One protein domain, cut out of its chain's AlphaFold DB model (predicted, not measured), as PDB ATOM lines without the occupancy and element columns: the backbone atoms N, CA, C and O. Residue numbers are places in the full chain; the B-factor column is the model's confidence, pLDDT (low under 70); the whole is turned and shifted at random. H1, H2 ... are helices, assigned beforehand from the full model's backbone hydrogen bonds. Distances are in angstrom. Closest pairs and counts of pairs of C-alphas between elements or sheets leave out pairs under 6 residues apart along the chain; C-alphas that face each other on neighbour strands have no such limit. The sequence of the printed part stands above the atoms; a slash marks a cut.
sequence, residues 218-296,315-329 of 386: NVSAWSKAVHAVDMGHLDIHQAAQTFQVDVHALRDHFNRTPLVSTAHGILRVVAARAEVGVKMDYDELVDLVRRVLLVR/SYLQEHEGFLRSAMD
ATOM      1  N   ASN A 218      -8.036 -50.003 -11.981       66.06
ATOM      2  CA  ASN A 218      -7.176 -50.197 -13.143       66.06
ATOM      3  C   ASN A 218      -6.108 -49.095 -13.291       66.06
ATOM      4  O   ASN A 218      -4.972 -49.391 -13.643       66.06
ATOM      5  N   VAL A 219      -6.400 -47.840 -12.915       78.56
ATOM      6  CA  VAL A 219      -5.387 -46.759 -12.947       78.56
ATOM      7  C   VAL A 219      -4.233 -47.043 -11.976       78.56
ATOM      8  O   VAL A 219      -3.064 -46.826 -12.304       78.56
ATOM      9  N   SER A 220      -4.541 -47.585 -10.791       89.75
ATOM     10  CA  SER A 220      -3.511 -47.947  -9.807       89.75
ATOM     11  C   SER A 220      -2.676 -49.156 -10.247       89.75
ATOM     12  O   SER A 220      -1.468 -49.182 -10.014       89.75
ATOM     13  N   ALA A 221      -3.298 -50.135 -10.914       94.38
ATOM     14  CA  ALA A 221      -2.627 -51.313 -11.453       94.38
ATOM     15  C   ALA A 221      -1.730 -50.953 -12.644       94.38
ATOM     16  O   ALA A 221      -0.575 -51.371 -12.691       94.38
ATOM     17  N   TRP A 222      -2.223 -50.097 -13.541       95.12
ATOM     18  CA  TRP A 222      -1.469 -49.546 -14.660       95.12
ATOM     19  C   TRP A 222      -0.211 -48.810 -14.199       95.12
ATOM     20  O   TRP A 222       0.885 -49.127 -14.649       95.12
ATOM     21  N   SER A 223      -0.349 -47.865 -13.262       94.38
ATOM     22  CA  SER A 223       0.788 -47.089 -12.749       94.38
ATOM     23  C   SER A 223       1.846 -47.986 -12.093       94.38
ATOM     24  O   SER A 223       3.037 -47.849 -12.367       94.38
ATOM     25  N   LYS A 224       1.418 -48.983 -11.305       96.06
ATOM     26  CA  LYS A 224       2.327 -49.977 -10.709       96.06
ATOM     27  C   LYS A 224       3.008 -50.854 -11.761       96.06
ATOM     28  O   LYS A 224       4.195 -51.132 -11.620       96.06
ATOM     29  N   ALA A 225       2.289 -51.258 -12.809       95.81
ATOM     30  CA  ALA A 225       2.845 -52.035 -13.912       95.81
ATOM     31  C   ALA A 225       3.897 -51.240 -14.687       95.81
ATOM     32  O   ALA A 225       4.998 -51.740 -14.900       95.81
ATOM     33  N   VAL A 226       3.588 -49.989 -15.047       94.06
ATOM     34  CA  VAL A 226       4.535 -49.085 -15.711       94.06
ATOM     35  C   VAL A 226       5.767 -48.882 -14.836       94.06
ATOM     36  O   VAL A 226       6.874 -49.102 -15.308       94.06
ATOM     37  N   HIS A 227       5.595 -48.564 -13.552       92.00
ATOM     38  CA  HIS A 227       6.720 -48.350 -12.643       92.00
ATOM     39  C   HIS A 227       7.591 -49.606 -12.464       92.00
ATOM     40  O   HIS A 227       8.813 -49.517 -12.506       92.00
ATOM     41  N   ALA A 228       6.991 -50.793 -12.324       92.56
ATOM     42  CA  ALA A 228       7.744 -52.041 -12.184       92.56
ATOM     43  C   ALA A 228       8.560 -52.393 -13.442       92.56
ATOM     44  O   ALA A 228       9.672 -52.914 -13.323       92.56
ATOM     45  N   VAL A 229       8.020 -52.109 -14.633       91.44
ATOM     46  CA  VAL A 229       8.738 -52.288 -15.906       91.44
ATOM     47  C   VAL A 229       9.830 -51.234 -16.074       91.44
ATOM     48  O   VAL A 229      10.937 -51.568 -16.495       91.44
ATOM     49  N   ASP A 230       9.548 -49.983 -15.711       85.81
ATOM     50  CA  ASP A 230      10.486 -48.862 -15.817       85.81
ATOM     51  C   ASP A 230      11.723 -49.071 -14.931       85.81
ATOM     52  O   ASP A 230      12.857 -49.008 -15.407       85.81
ATOM     53  N   MET A 231      11.507 -49.504 -13.684       83.06
ATOM     54  CA  MET A 231      12.574 -49.909 -12.762       83.06
ATOM     55  C   MET A 231      13.289 -51.202 -13.196       83.06
ATOM     56  O   MET A 231      14.307 -51.582 -12.620       83.06
ATOM     57  N   GLY A 232      12.768 -51.917 -14.199       82.38
ATOM     58  CA  GLY A 232      13.320 -53.182 -14.677       82.38
ATOM     59  C   GLY A 232      13.135 -54.354 -13.711       82.38
ATOM     60  O   GLY A 232      13.845 -55.349 -13.837       82.38
ATOM     61  N   HIS A 233      12.203 -54.251 -12.758       89.88
ATOM     62  CA  HIS A 233      11.893 -55.322 -11.806       89.88
ATOM     63  C   HIS A 233      11.116 -56.464 -12.475       89.88
ATOM     64  O   HIS A 233      11.248 -57.616 -12.067       89.88
ATOM     65  N   LEU A 234      10.298 -56.144 -13.484       93.38
ATOM     66  CA  LEU A 234       9.492 -57.096 -14.247       93.38
ATOM     67  C   LEU A 234       9.598 -56.805 -15.747       93.38
ATOM     68  O   LEU A 234       9.702 -55.649 -16.156       93.38
ATOM     69  N   ASP A 235       9.514 -57.847 -16.572       91.44
ATOM     70  CA  ASP A 235       9.291 -57.682 -18.015       91.44
ATOM     71  C   ASP A 235       7.836 -57.246 -18.297       91.44
ATOM     72  O   ASP A 235       6.939 -57.511 -17.495       91.44
ATOM     73  N   ILE A 236       7.572 -56.632 -19.454       93.19
ATOM     74  CA  ILE A 236       6.248 -56.142 -19.888       93.19
ATOM     75  C   ILE A 236       5.189 -57.243 -19.756       93.19
ATOM     76  O   ILE A 236       4.103 -57.000 -19.232       93.19
ATOM     77  N   HIS A 237       5.509 -58.471 -20.175       95.06
ATOM     78  CA  HIS A 237       4.597 -59.614 -20.065       95.06
ATOM     79  C   HIS A 237       4.330 -60.023 -18.607       95.06
ATOM     80  O   HIS A 237       3.192 -60.330 -18.254       95.06
ATOM     81  N   GLN A 238       5.359 -60.002 -17.754       95.56
ATOM     82  CA  GLN A 238       5.229 -60.351 -16.339       95.56
ATOM     83  C   GLN A 238       4.455 -59.284 -15.566       95.56
ATOM     84  O   GLN A 238       3.598 -59.622 -14.754       95.56
ATOM     85  N   ALA A 239       4.716 -58.005 -15.834       96.00
ATOM     86  CA  ALA A 239       3.995 -56.891 -15.234       96.00
ATOM     87  C   ALA A 239       2.521 -56.902 -15.654       96.00
ATOM     88  O   ALA A 239       1.644 -56.832 -14.798       96.00
ATOM     89  N   ALA A 240       2.238 -57.089 -16.944       96.62
ATOM     90  CA  ALA A 240       0.875 -57.219 -17.445       96.62
ATOM     91  C   ALA A 240       0.111 -58.363 -16.755       96.62
ATOM     92  O   ALA A 240      -1.011 -58.167 -16.293       96.62
ATOM     93  N   GLN A 241       0.740 -59.529 -16.588       96.75
ATOM     94  CA  GLN A 241       0.128 -60.654 -15.879       96.75
ATOM     95  C   GLN A 241      -0.052 -60.381 -14.375       96.75
ATOM     96  O   GLN A 241      -1.103 -60.685 -13.815       96.75
ATOM     97  N   THR A 242       0.956 -59.795 -13.722       96.56
ATOM     98  CA  THR A 242       0.972 -59.545 -12.268       96.56
ATOM     99  C   THR A 242      -0.068 -58.506 -11.863       96.56
ATOM    100  O   THR A 242      -0.750 -58.666 -10.853       96.56
ATOM    101  N   PHE A 243      -0.210 -57.450 -12.663       96.69
ATOM    102  CA  PHE A 243      -1.123 -56.341 -12.394       96.69
ATOM    103  C   PHE A 243      -2.450 -56.454 -13.156       96.69
ATOM    104  O   PHE A 243      -3.294 -55.577 -13.016       96.69
ATOM    105  N   GLN A 244      -2.655 -57.536 -13.918       95.88
ATOM    106  CA  GLN A 244      -3.847 -57.775 -14.744       95.88
ATOM    107  C   GLN A 244      -4.131 -56.623 -15.726       95.88
ATOM    108  O   GLN A 244      -5.268 -56.190 -15.904       95.88
ATOM    109  N   VAL A 245      -3.071 -56.118 -16.355       96.38
ATOM    110  CA  VAL A 245      -3.111 -55.031 -17.338       96.38
ATOM    111  C   VAL A 245      -2.979 -55.613 -18.745       96.38
ATOM    112  O   VAL A 245      -2.292 -56.615 -18.940       96.38
ATOM    113  N   ASP A 246      -3.605 -54.985 -19.743       95.62
ATOM    114  CA  ASP A 246      -3.418 -55.390 -21.138       95.62
ATOM    115  C   ASP A 246      -1.952 -55.223 -21.582       95.62
ATOM    116  O   ASP A 246      -1.370 -54.134 -21.531       95.62
ATOM    117  N   VAL A 247      -1.366 -56.327 -22.053       96.50
ATOM    118  CA  VAL A 247       0.011 -56.403 -22.553       96.50
ATOM    119  C   VAL A 247       0.209 -55.456 -23.737       96.50
ATOM    120  O   VAL A 247       1.268 -54.834 -23.852       96.50
ATOM    121  N   HIS A 248      -0.782 -55.350 -24.628       95.69
ATOM    122  CA  HIS A 248      -0.669 -54.535 -25.836       95.69
ATOM    123  C   HIS A 248      -0.685 -53.049 -25.504       95.69
ATOM    124  O   HIS A 248       0.213 -52.332 -25.944       95.69
ATOM    125  N   ALA A 249      -1.617 -52.607 -24.659       95.06
ATOM    126  CA  ALA A 249      -1.627 -51.245 -24.148       95.06
ATOM    127  C   ALA A 249      -0.305 -50.889 -23.451       95.06
ATOM    128  O   ALA A 249       0.275 -49.843 -23.746       95.06
ATOM    129  N   LEU A 250       0.201 -51.747 -22.554       94.75
ATOM    130  CA  LEU A 250       1.445 -51.483 -21.819       94.75
ATOM    131  C   LEU A 250       2.643 -51.368 -22.771       94.75
ATOM    132  O   LEU A 250       3.454 -50.452 -22.654       94.75
ATOM    133  N   ARG A 251       2.720 -52.249 -23.773       93.31
ATOM    134  CA  ARG A 251       3.741 -52.187 -24.825       93.31
ATOM    135  C   ARG A 251       3.629 -50.914 -25.664       93.31
ATOM    136  O   ARG A 251       4.645 -50.278 -25.936       93.31
ATOM    137  N   ASP A 252       2.420 -50.527 -26.054       92.62
ATOM    138  CA  ASP A 252       2.170 -49.296 -26.803       92.62
ATOM    139  C   ASP A 252       2.521 -48.050 -25.994       92.62
ATOM    140  O   ASP A 252       3.037 -47.088 -26.563       92.62
ATOM    141  N   HIS A 253       2.309 -48.072 -24.676       92.75
ATOM    142  CA  HIS A 253       2.756 -47.010 -23.786       92.75
ATOM    143  C   HIS A 253       4.271 -46.845 -23.870       92.75
ATOM    144  O   HIS A 253       4.718 -45.789 -24.292       92.75
ATOM    145  N   PHE A 254       5.059 -47.894 -23.622       87.31
ATOM    146  CA  PHE A 254       6.525 -47.811 -23.707       87.31
ATOM    147  C   PHE A 254       7.051 -47.482 -25.113       87.31
ATOM    148  O   PHE A 254       8.079 -46.821 -25.247       87.31
ATOM    149  N   ASN A 255       6.330 -47.868 -26.169       82.62
ATOM    150  CA  ASN A 255       6.654 -47.442 -27.531       82.62
ATOM    151  C   ASN A 255       6.408 -45.935 -27.754       82.62
ATOM    152  O   ASN A 255       7.071 -45.327 -28.596       82.62
ATOM    153  N   ARG A 256       5.444 -45.337 -27.039       83.56
ATOM    154  CA  ARG A 256       5.080 -43.911 -27.125       83.56
ATOM    155  C   ARG A 256       5.857 -43.030 -26.145       83.56
ATOM    156  O   ARG A 256       6.094 -41.869 -26.465       83.56
ATOM    157  N   THR A 257       6.276 -43.560 -24.997       77.56
ATOM    158  CA  THR A 257       7.091 -42.884 -23.970       77.56
ATOM    159  C   THR A 257       8.494 -43.501 -23.874       77.56
ATOM    160  O   THR A 257       8.855 -44.079 -22.849       77.56
ATOM    161  N   PRO A 258       9.339 -43.361 -24.915       61.50
ATOM    162  CA  PRO A 258      10.666 -43.975 -24.927       61.50
ATOM    163  C   PRO A 258      11.614 -43.397 -23.863       61.50
ATOM    164  O   PRO A 258      12.495 -44.108 -23.396       61.50
ATOM    165  N   LEU A 259      11.419 -42.135 -23.458       56.34
ATOM    166  CA  LEU A 259      12.396 -41.348 -22.695       56.34
ATOM    167  C   LEU A 259      12.754 -41.924 -21.312       56.34
ATOM    168  O   LEU A 259      13.930 -41.919 -20.951       56.34
ATOM    169  N   VAL A 260      11.784 -42.462 -20.567       57.28
ATOM    170  CA  VAL A 260      12.010 -42.915 -19.176       57.28
ATOM    171  C   VAL A 260      12.701 -44.287 -19.131       57.28
ATOM    172  O   VAL A 260      13.645 -44.504 -18.367       57.28
ATOM    173  N   SER A 261      12.340 -45.169 -20.070       62.75
ATOM    174  CA  SER A 261      12.949 -46.495 -20.206       62.75
ATOM    175  C   SER A 261      14.395 -46.419 -20.712       62.75
ATOM    176  O   SER A 261      15.253 -47.206 -20.300       62.75
ATOM    177  N   THR A 262      14.708 -45.439 -21.570       68.94
ATOM    178  CA  THR A 262      16.070 -45.257 -22.086       68.94
ATOM    179  C   THR A 262      17.064 -44.782 -21.035       68.94
ATOM    180  O   THR A 262      18.200 -45.254 -21.053       68.94
ATOM    181  N   ALA A 263      16.655 -43.919 -20.099       76.88
ATOM    182  CA  ALA A 263      17.523 -43.453 -19.017       76.88
ATOM    183  C   ALA A 263      17.976 -44.627 -18.131       76.88
ATOM    184  O   ALA A 263      19.171 -44.889 -17.985       76.88
ATOM    185  N   HIS A 264      17.024 -45.437 -17.663       77.50
ATOM    186  CA  HIS A 264      17.309 -46.659 -16.908       77.50
ATOM    187  C   HIS A 264      18.102 -47.697 -17.716       77.50
ATOM    188  O   HIS A 264      18.907 -48.447 -17.159       77.50
ATOM    189  N   GLY A 265      17.898 -47.759 -19.034       83.06
ATOM    190  CA  GLY A 265      18.701 -48.588 -19.932       83.06
ATOM    191  C   GLY A 265      20.176 -48.179 -19.947       83.06
ATOM    192  O   GLY A 265      21.049 -49.037 -19.810       83.06
ATOM    193  N   ILE A 266      20.456 -46.877 -20.052       89.06
ATOM    194  CA  ILE A 266      21.823 -46.334 -20.030       89.06
ATOM    195  C   ILE A 266      22.474 -46.621 -18.673       89.06
ATOM    196  O   ILE A 266      23.578 -47.167 -18.643       89.06
ATOM    197  N   LEU A 267      21.777 -46.358 -17.561       88.00
ATOM    198  CA  LEU A 267      22.278 -46.654 -16.213       88.00
ATOM    199  C   LEU A 267      22.616 -48.135 -16.020       88.00
ATOM    200  O   LEU A 267      23.664 -48.444 -15.460       88.00
ATOM    201  N   ARG A 268      21.792 -49.060 -16.532       83.62
ATOM    202  CA  ARG A 268      22.072 -50.505 -16.462       83.62
ATOM    203  C   ARG A 268      23.322 -50.906 -17.238       83.62
ATOM    204  O   ARG A 268      24.084 -51.742 -16.764       83.62
ATOM    205  N   VAL A 269      23.561 -50.310 -18.408       88.62
ATOM    206  CA  VAL A 269      24.791 -50.557 -19.180       88.62
ATOM    207  C   VAL A 269      26.016 -50.033 -18.431       88.62
ATOM    208  O   VAL A 269      27.037 -50.720 -18.380       88.62
ATOM    209  N   VAL A 270      25.907 -48.849 -17.819       91.69
ATOM    210  CA  VAL A 270      26.977 -48.275 -16.988       91.69
ATOM    211  C   VAL A 270      27.257 -49.174 -15.781       91.69
ATOM    212  O   VAL A 270      28.410 -49.534 -15.549       91.69
ATOM    213  N   ALA A 271      26.208 -49.591 -15.062       86.44
ATOM    214  CA  ALA A 271      26.293 -50.489 -13.913       86.44
ATOM    215  C   ALA A 271      26.983 -51.807 -14.285       86.44
ATOM    216  O   ALA A 271      27.975 -52.184 -13.671       86.44
ATOM    217  N   ALA A 272      26.519 -52.462 -15.353       88.06
ATOM    218  CA  ALA A 272      27.068 -53.735 -15.803       88.06
ATOM    219  C   ALA A 272      28.547 -53.627 -16.217       88.06
ATOM    220  O   ALA A 272      29.326 -54.542 -15.962       88.06
ATOM    221  N   ARG A 273      28.976 -52.515 -16.836       91.62
ATOM    222  CA  ARG A 273      30.405 -52.297 -17.138       91.62
ATOM    223  C   ARG A 273      31.231 -52.105 -15.871       91.62
ATOM    224  O   ARG A 273      32.305 -52.701 -15.776       91.62
ATOM    225  N   ALA A 274      30.721 -51.338 -14.907       90.06
ATOM    226  CA  ALA A 274      31.377 -51.142 -13.618       90.06
ATOM    227  C   ALA A 274      31.527 -52.466 -12.847       90.06
ATOM    228  O   ALA A 274      32.604 -52.744 -12.327       90.06
ATOM    229  N   GLU A 275      30.505 -53.329 -12.856       85.69
ATOM    230  CA  GLU A 275      30.547 -54.665 -12.238       85.69
ATOM    231  C   GLU A 275      31.610 -55.585 -12.860       85.69
ATOM    232  O   GLU A 275      32.234 -56.382 -12.160       85.69
ATOM    233  N   VAL A 276      31.860 -55.461 -14.168       90.25
ATOM    234  CA  VAL A 276      32.902 -56.227 -14.881       90.25
ATOM    235  C   VAL A 276      34.292 -55.575 -14.740       90.25
ATOM    236  O   VAL A 276      35.291 -56.126 -15.201       90.25
ATOM    237  N   GLY A 277      34.391 -54.407 -14.095       90.81
ATOM    238  CA  GLY A 277      35.641 -53.651 -13.958       90.81
ATOM    239  C   GLY A 277      36.090 -52.967 -15.255       90.81
ATOM    240  O   GLY A 277      37.260 -52.609 -15.401       90.81
ATOM    241  N   VAL A 278      35.183 -52.791 -16.221       93.12
ATOM    242  CA  VAL A 278      35.455 -52.053 -17.458       93.12
ATOM    243  C   VAL A 278      35.107 -50.592 -17.225       93.12
ATOM    244  O   VAL A 278      33.934 -50.228 -17.173       93.12
ATOM    245  N   LYS A 279      36.131 -49.743 -17.121       87.75
ATOM    246  CA  LYS A 279      35.933 -48.295 -17.046       87.75
ATOM    247  C   LYS A 279      35.225 -47.807 -18.311       87.75
ATOM    248  O   LYS A 279      35.595 -48.206 -19.416       87.75
ATOM    249  N   MET A 280      34.209 -46.969 -18.130       91.88
ATOM    250  CA  MET A 280      33.561 -46.255 -19.221       91.88
ATOM    251  C   MET A 280      34.027 -44.807 -19.197       91.88
ATOM    252  O   MET A 280      33.844 -44.117 -18.195       91.88
ATOM    253  N   ASP A 281      34.652 -44.368 -20.285       93.69
ATOM    254  CA  ASP A 281      35.083 -42.979 -20.418       93.69
ATOM    255  C   ASP A 281      33.892 -42.071 -20.759       93.69
ATOM    256  O   ASP A 281      32.858 -42.528 -21.255       93.69
ATOM    257  N   TYR A 282      34.035 -40.766 -20.509       91.50
ATOM    258  CA  TYR A 282      32.979 -39.788 -20.786       91.50
ATOM    259  C   TYR A 282      32.545 -39.817 -22.258       91.50
ATOM    260  O   TYR A 282      31.352 -39.827 -22.544       91.50
ATOM    261  N   ASP A 283      33.490 -39.933 -23.192       93.00
ATOM    262  CA  ASP A 283      33.183 -40.019 -24.624       93.00
ATOM    263  C   ASP A 283      32.341 -41.257 -24.966       93.00
ATOM    264  O   ASP A 283      31.431 -41.189 -25.793       93.00
ATOM    265  N   GLU A 284      32.594 -42.384 -24.293       94.00
ATOM    266  CA  GLU A 284      31.799 -43.601 -24.459       94.00
ATOM    267  C   GLU A 284      30.400 -43.454 -23.850       94.00
ATOM    268  O   GLU A 284      29.432 -43.947 -24.433       94.00
ATOM    269  N   LEU A 285      30.274 -42.767 -22.707       92.00
ATOM    270  CA  LEU A 285      28.979 -42.434 -22.109       92.00
ATOM    271  C   LEU A 285      28.166 -41.551 -23.056       92.00
ATOM    272  O   LEU A 285      27.005 -41.846 -23.329       92.00
ATOM    273  N   VAL A 286      28.776 -40.493 -23.587       91.88
ATOM    274  CA  VAL A 286      28.129 -39.577 -24.528       91.88
ATOM    275  C   VAL A 286      27.700 -40.321 -25.788       91.88
ATOM    276  O   VAL A 286      26.569 -40.151 -26.241       91.88
ATOM    277  N   ASP A 287      28.555 -41.180 -26.338       91.38
ATOM    278  CA  ASP A 287      28.215 -41.982 -27.510       91.38
ATOM    279  C   ASP A 287      27.096 -43.000 -27.222       91.38
ATOM    280  O   ASP A 287      26.224 -43.215 -28.064       91.38
ATOM    281  N   LEU A 288      27.054 -43.581 -26.019       90.69
ATOM    282  CA  LEU A 288      25.953 -44.435 -25.572       90.69
ATOM    283  C   LEU A 288      24.642 -43.647 -25.453       90.69
ATOM    284  O   LEU A 288      23.624 -44.079 -25.989       90.69
ATOM    285  N   VAL A 289      24.663 -42.480 -24.806       89.19
ATOM    286  CA  VAL A 289      23.490 -41.607 -24.650       89.19
ATOM    287  C   VAL A 289      22.990 -41.148 -26.020       89.19
ATOM    288  O   VAL A 289      21.794 -41.237 -26.286       89.19
ATOM    289  N   ARG A 290      23.883 -40.753 -26.941       88.12
ATOM    290  CA  ARG A 290      23.517 -40.457 -28.337       88.12
ATOM    291  C   ARG A 290      22.879 -41.665 -28.997       88.12
ATOM    292  O   ARG A 290      21.794 -41.553 -29.552       88.12
ATOM    293  N   ARG A 291      23.516 -42.832 -28.921       84.19
ATOM    294  CA  ARG A 291      23.002 -44.044 -29.562       84.19
ATOM    295  C   ARG A 291      21.684 -44.516 -28.993       84.19
ATOM    296  O   ARG A 291      20.990 -45.178 -29.738       84.19
ATOM    297  N   VAL A 292      21.358 -44.227 -27.736       83.44
ATOM    298  CA  VAL A 292      20.133 -44.700 -27.075       83.44
ATOM    299  C   VAL A 292      19.010 -43.661 -27.151       83.44
ATOM    300  O   VAL A 292      17.879 -44.014 -27.474       83.44
ATOM    301  N   LEU A 293      19.308 -42.382 -26.920       78.75
ATOM    302  CA  LEU A 293      18.312 -41.307 -26.956       78.75
ATOM    303  C   LEU A 293      18.054 -40.780 -28.373       78.75
ATOM    304  O   LEU A 293      16.958 -40.303 -28.653       78.75
ATOM    305  N   LEU A 294      19.020 -40.900 -29.290       74.56
ATOM    306  CA  LEU A 294      18.897 -40.430 -30.676       74.56
ATOM    307  C   LEU A 294      18.703 -41.576 -31.684       74.56
ATOM    308  O   LEU A 294      18.941 -41.368 -32.871       74.56
ATOM    309  N   VAL A 295      18.221 -42.765 -31.268       64.44
ATOM    310  CA  VAL A 295      17.945 -43.929 -32.159       64.44
ATOM    311  C   VAL A 295      17.030 -43.595 -33.345       64.44
ATOM    312  O   VAL A 295      16.908 -44.391 -34.274       64.44
ATOM    313  N   ARG A 296      16.408 -42.415 -33.398       50.31
ATOM    314  CA  ARG A 296      15.611 -42.010 -34.553       50.31
ATOM    315  C   ARG A 296      16.160 -40.761 -35.251       50.31
ATOM    316  O   ARG A 296      15.547 -39.700 -35.156       50.31
ATOM    317  N   SER A 315      20.866 -32.487 -18.423       86.56
ATOM    318  CA  SER A 315      19.813 -32.898 -17.484       86.56
ATOM    319  C   SER A 315      20.015 -34.333 -16.989       86.56
ATOM    320  O   SER A 315      19.925 -34.579 -15.791       86.56
ATOM    321  N   TYR A 316      20.355 -35.265 -17.885       86.94
ATOM    322  CA  TYR A 316      20.603 -36.666 -17.534       86.94
ATOM    323  C   TYR A 316      21.822 -36.837 -16.612       86.94
ATOM    324  O   TYR A 316      21.773 -37.574 -15.628       86.94
ATOM    325  N   LEU A 317      22.924 -36.142 -16.909       90.00
ATOM    326  CA  LEU A 317      24.129 -36.161 -16.079       90.00
ATOM    327  C   LEU A 317      23.868 -35.556 -14.701       90.00
ATOM    328  O   LEU A 317      24.354 -36.096 -13.713       90.00
ATOM    329  N   GLN A 318      23.093 -34.472 -14.632       92.75
ATOM    330  CA  GLN A 318      22.733 -33.824 -13.375       92.75
ATOM    331  C   GLN A 318      21.829 -34.715 -12.512       92.75
ATOM    332  O   GLN A 318      22.040 -34.821 -11.307       92.75
ATOM    333  N   GLU A 319      20.847 -35.385 -13.118       89.38
ATOM    334  CA  GLU A 319      19.925 -36.281 -12.411       89.38
ATOM    335  C   GLU A 319      20.636 -37.521 -11.844       89.38
ATOM    336  O   GLU A 319      20.290 -38.014 -10.768       89.38
ATOM    337  N   HIS A 320      21.668 -38.010 -12.536       89.94
ATOM    338  CA  HIS A 320      22.359 -39.251 -12.184       89.94
ATOM    339  C   HIS A 320      23.818 -39.064 -11.753       89.94
ATOM    340  O   HIS A 320      24.577 -40.038 -11.722       89.94
ATOM    341  N   GLU A 321      24.219 -37.843 -11.383       92.12
ATOM    342  CA  GLU A 321      25.618 -37.492 -11.101       92.12
ATOM    343  C   GLU A 321      26.240 -38.426 -10.057       92.12
ATOM    344  O   GLU A 321      27.307 -38.988 -10.288       92.12
ATOM    345  N   GLY A 322      25.559 -38.659  -8.929       90.75
ATOM    346  CA  GLY A 322      26.096 -39.478  -7.836       90.75
ATOM    347  C   GLY A 322      26.395 -40.922  -8.248       90.75
ATOM    348  O   GLY A 322      27.441 -41.470  -7.897       90.75
ATOM    349  N   PHE A 323      25.505 -41.525  -9.041       90.88
ATOM    350  CA  PHE A 323      25.695 -42.882  -9.548       90.88
ATOM    351  C   PHE A 323      26.804 -42.933 -10.602       90.88
ATOM    352  O   PHE A 323      27.703 -43.766 -10.506       90.88
ATOM    353  N   LEU A 324      26.766 -42.029 -11.586       90.81
ATOM    354  CA  LEU A 324      27.746 -41.997 -12.672       90.81
ATOM    355  C   LEU A 324      29.149 -41.705 -12.144       90.81
ATOM    356  O   LEU A 324      30.104 -42.349 -12.562       90.81
ATOM    357  N   ARG A 325      29.273 -40.793 -11.180       89.69
ATOM    358  CA  ARG A 325      30.539 -40.469 -10.530       89.69
ATOM    359  C   ARG A 325      31.090 -41.667  -9.771       89.69
ATOM    360  O   ARG A 325      32.242 -42.019  -9.976       89.69
ATOM    361  N   SER A 326      30.259 -42.369  -8.999       89.19
ATOM    362  CA  SER A 326      30.676 -43.623  -8.361       89.19
ATOM    363  C   SER A 326      31.121 -44.661  -9.400       89.19
ATOM    364  O   SER A 326      32.231 -45.175  -9.309       89.19
ATOM    365  N   ALA A 327      30.323 -44.907 -10.439       86.56
ATOM    366  CA  ALA A 327      30.637 -45.888 -11.478       86.56
ATOM    367  C   ALA A 327      31.912 -45.552 -12.282       86.56
ATOM    368  O   ALA A 327      32.645 -46.461 -12.671       86.56
ATOM    369  N   MET A 328      32.194 -44.266 -12.518       85.12
ATOM    370  CA  MET A 328      33.366 -43.805 -13.274       85.12
ATOM    371  C   MET A 328      34.629 -43.640 -12.405       85.12
ATOM    372  O   MET A 328      35.734 -43.859 -12.911       85.12
ATOM    373  N   ASP A 329      34.486 -43.309 -11.115       84.19
ATOM    374  CA  ASP A 329      35.600 -43.058 -10.179       84.19
ATOM    375  C   ASP A 329      36.043 -44.303  -9.393       84.19
ATOM    376  O   ASP A 329      37.085 -44.274  -8.729       84.19
TER     377      ASP A 329
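This is residues 218 to 296 and 315 to 329 of the 386 residues of the protein "HTH psq-type domain-containing protein" of Aphanomyces invadans (UniProt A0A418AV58). Two helical lobes stand end to end along an elongated outline: H1, H2 and H3 make a small first lobe, and H4, the longest helix, leads away from it as the spine of the second. H5 folds back along H4 as a helical hairpin, H7 packs on the last part of H4, and the short H6 lies near H7. The printed part has 94 residues with seven named helices, H1 to H7 in order, and no named strand; the class is all helix. It is only just loose, close to compact, with a radius of gyration of the C-alphas of 15.2 A, and spans 43 by 28 by 21 A.

H1, residues 218 to 230, and H2, residues 236 to 243, form a helical hairpin with a tight link; they touch, closest at the C-alphas of Ala 225 and Ala 239, 5.2 A apart, at a steep tilt of 39 degrees, opposite ways. H3, residues 247 to 256, touches H2, closest at the C-alphas of Ala 240 and Val 247, 5.2 A apart, at a steep tilt of 56 degrees. H4, residues 258 to 275, is the hub, touching three helices. With residue 230 alone, H1 only just touches H4, with 3 pairs of C-alphas within 8 A, the closest those of Asp 230 and Ser 261, 5.6 A apart. H3 and H4 are about perpendicular, at 88 degrees, and close but not clearly touching, with the C-alphas of Phe 254 and Ser 261 closest at 7.4 A. H5, residues 282 to 293, forms a helical hairpin with H4; they touch, with the C-alphas of Thr 262 and Val 292 closest at 6.5 A, at a shallow tilt of 34 degrees, only just short of steep. H7, residues 321 to 329, touches residues 270 to 274 of H4, closest at the C-alphas of Ala 274 and Ala 327, 5.7 A apart, at a shallow tilt of 30 degrees, the same way. H5 and H7 are apart. H6, residues 315 to 319, touches no helix but is near H7, with the C-alphas of Leu 317 and Leu 324 closest at 7.7 A. Every O i to N i+4 pair is within hydrogen-bond range in H1, H2, H3, H5, H6 and H7; in H4 it is 13 of 14.

H1 begins at C-alpha 218 (-7.176, -50.197, -13.143) and is 17.9 A long from first to last C-alpha. H4 measures 25.9 A and ends at C-alpha 275 (30.547, -54.665, -12.238). H5 measures 16.0 A and H3 14.2 A; H2, H6 and H7 are shorter. H7 ends at C-alpha 329 (35.600, -43.058, -10.179).

The two C-alphas farthest apart are those of Asn 218 and Asp 281, at 43.5 A. Residues 297 to 314 are not printed, and C-alphas 296 and 315 are 19.8 A apart across this cut, which falls in the link from H5 to H6. Of the links that are printed whole, H4 to H5 is short and the others are tight. The mean pLDDT of the printed part is 87.4; residue 218, residues 258 to 262 and residues 295 to 296 are under 70.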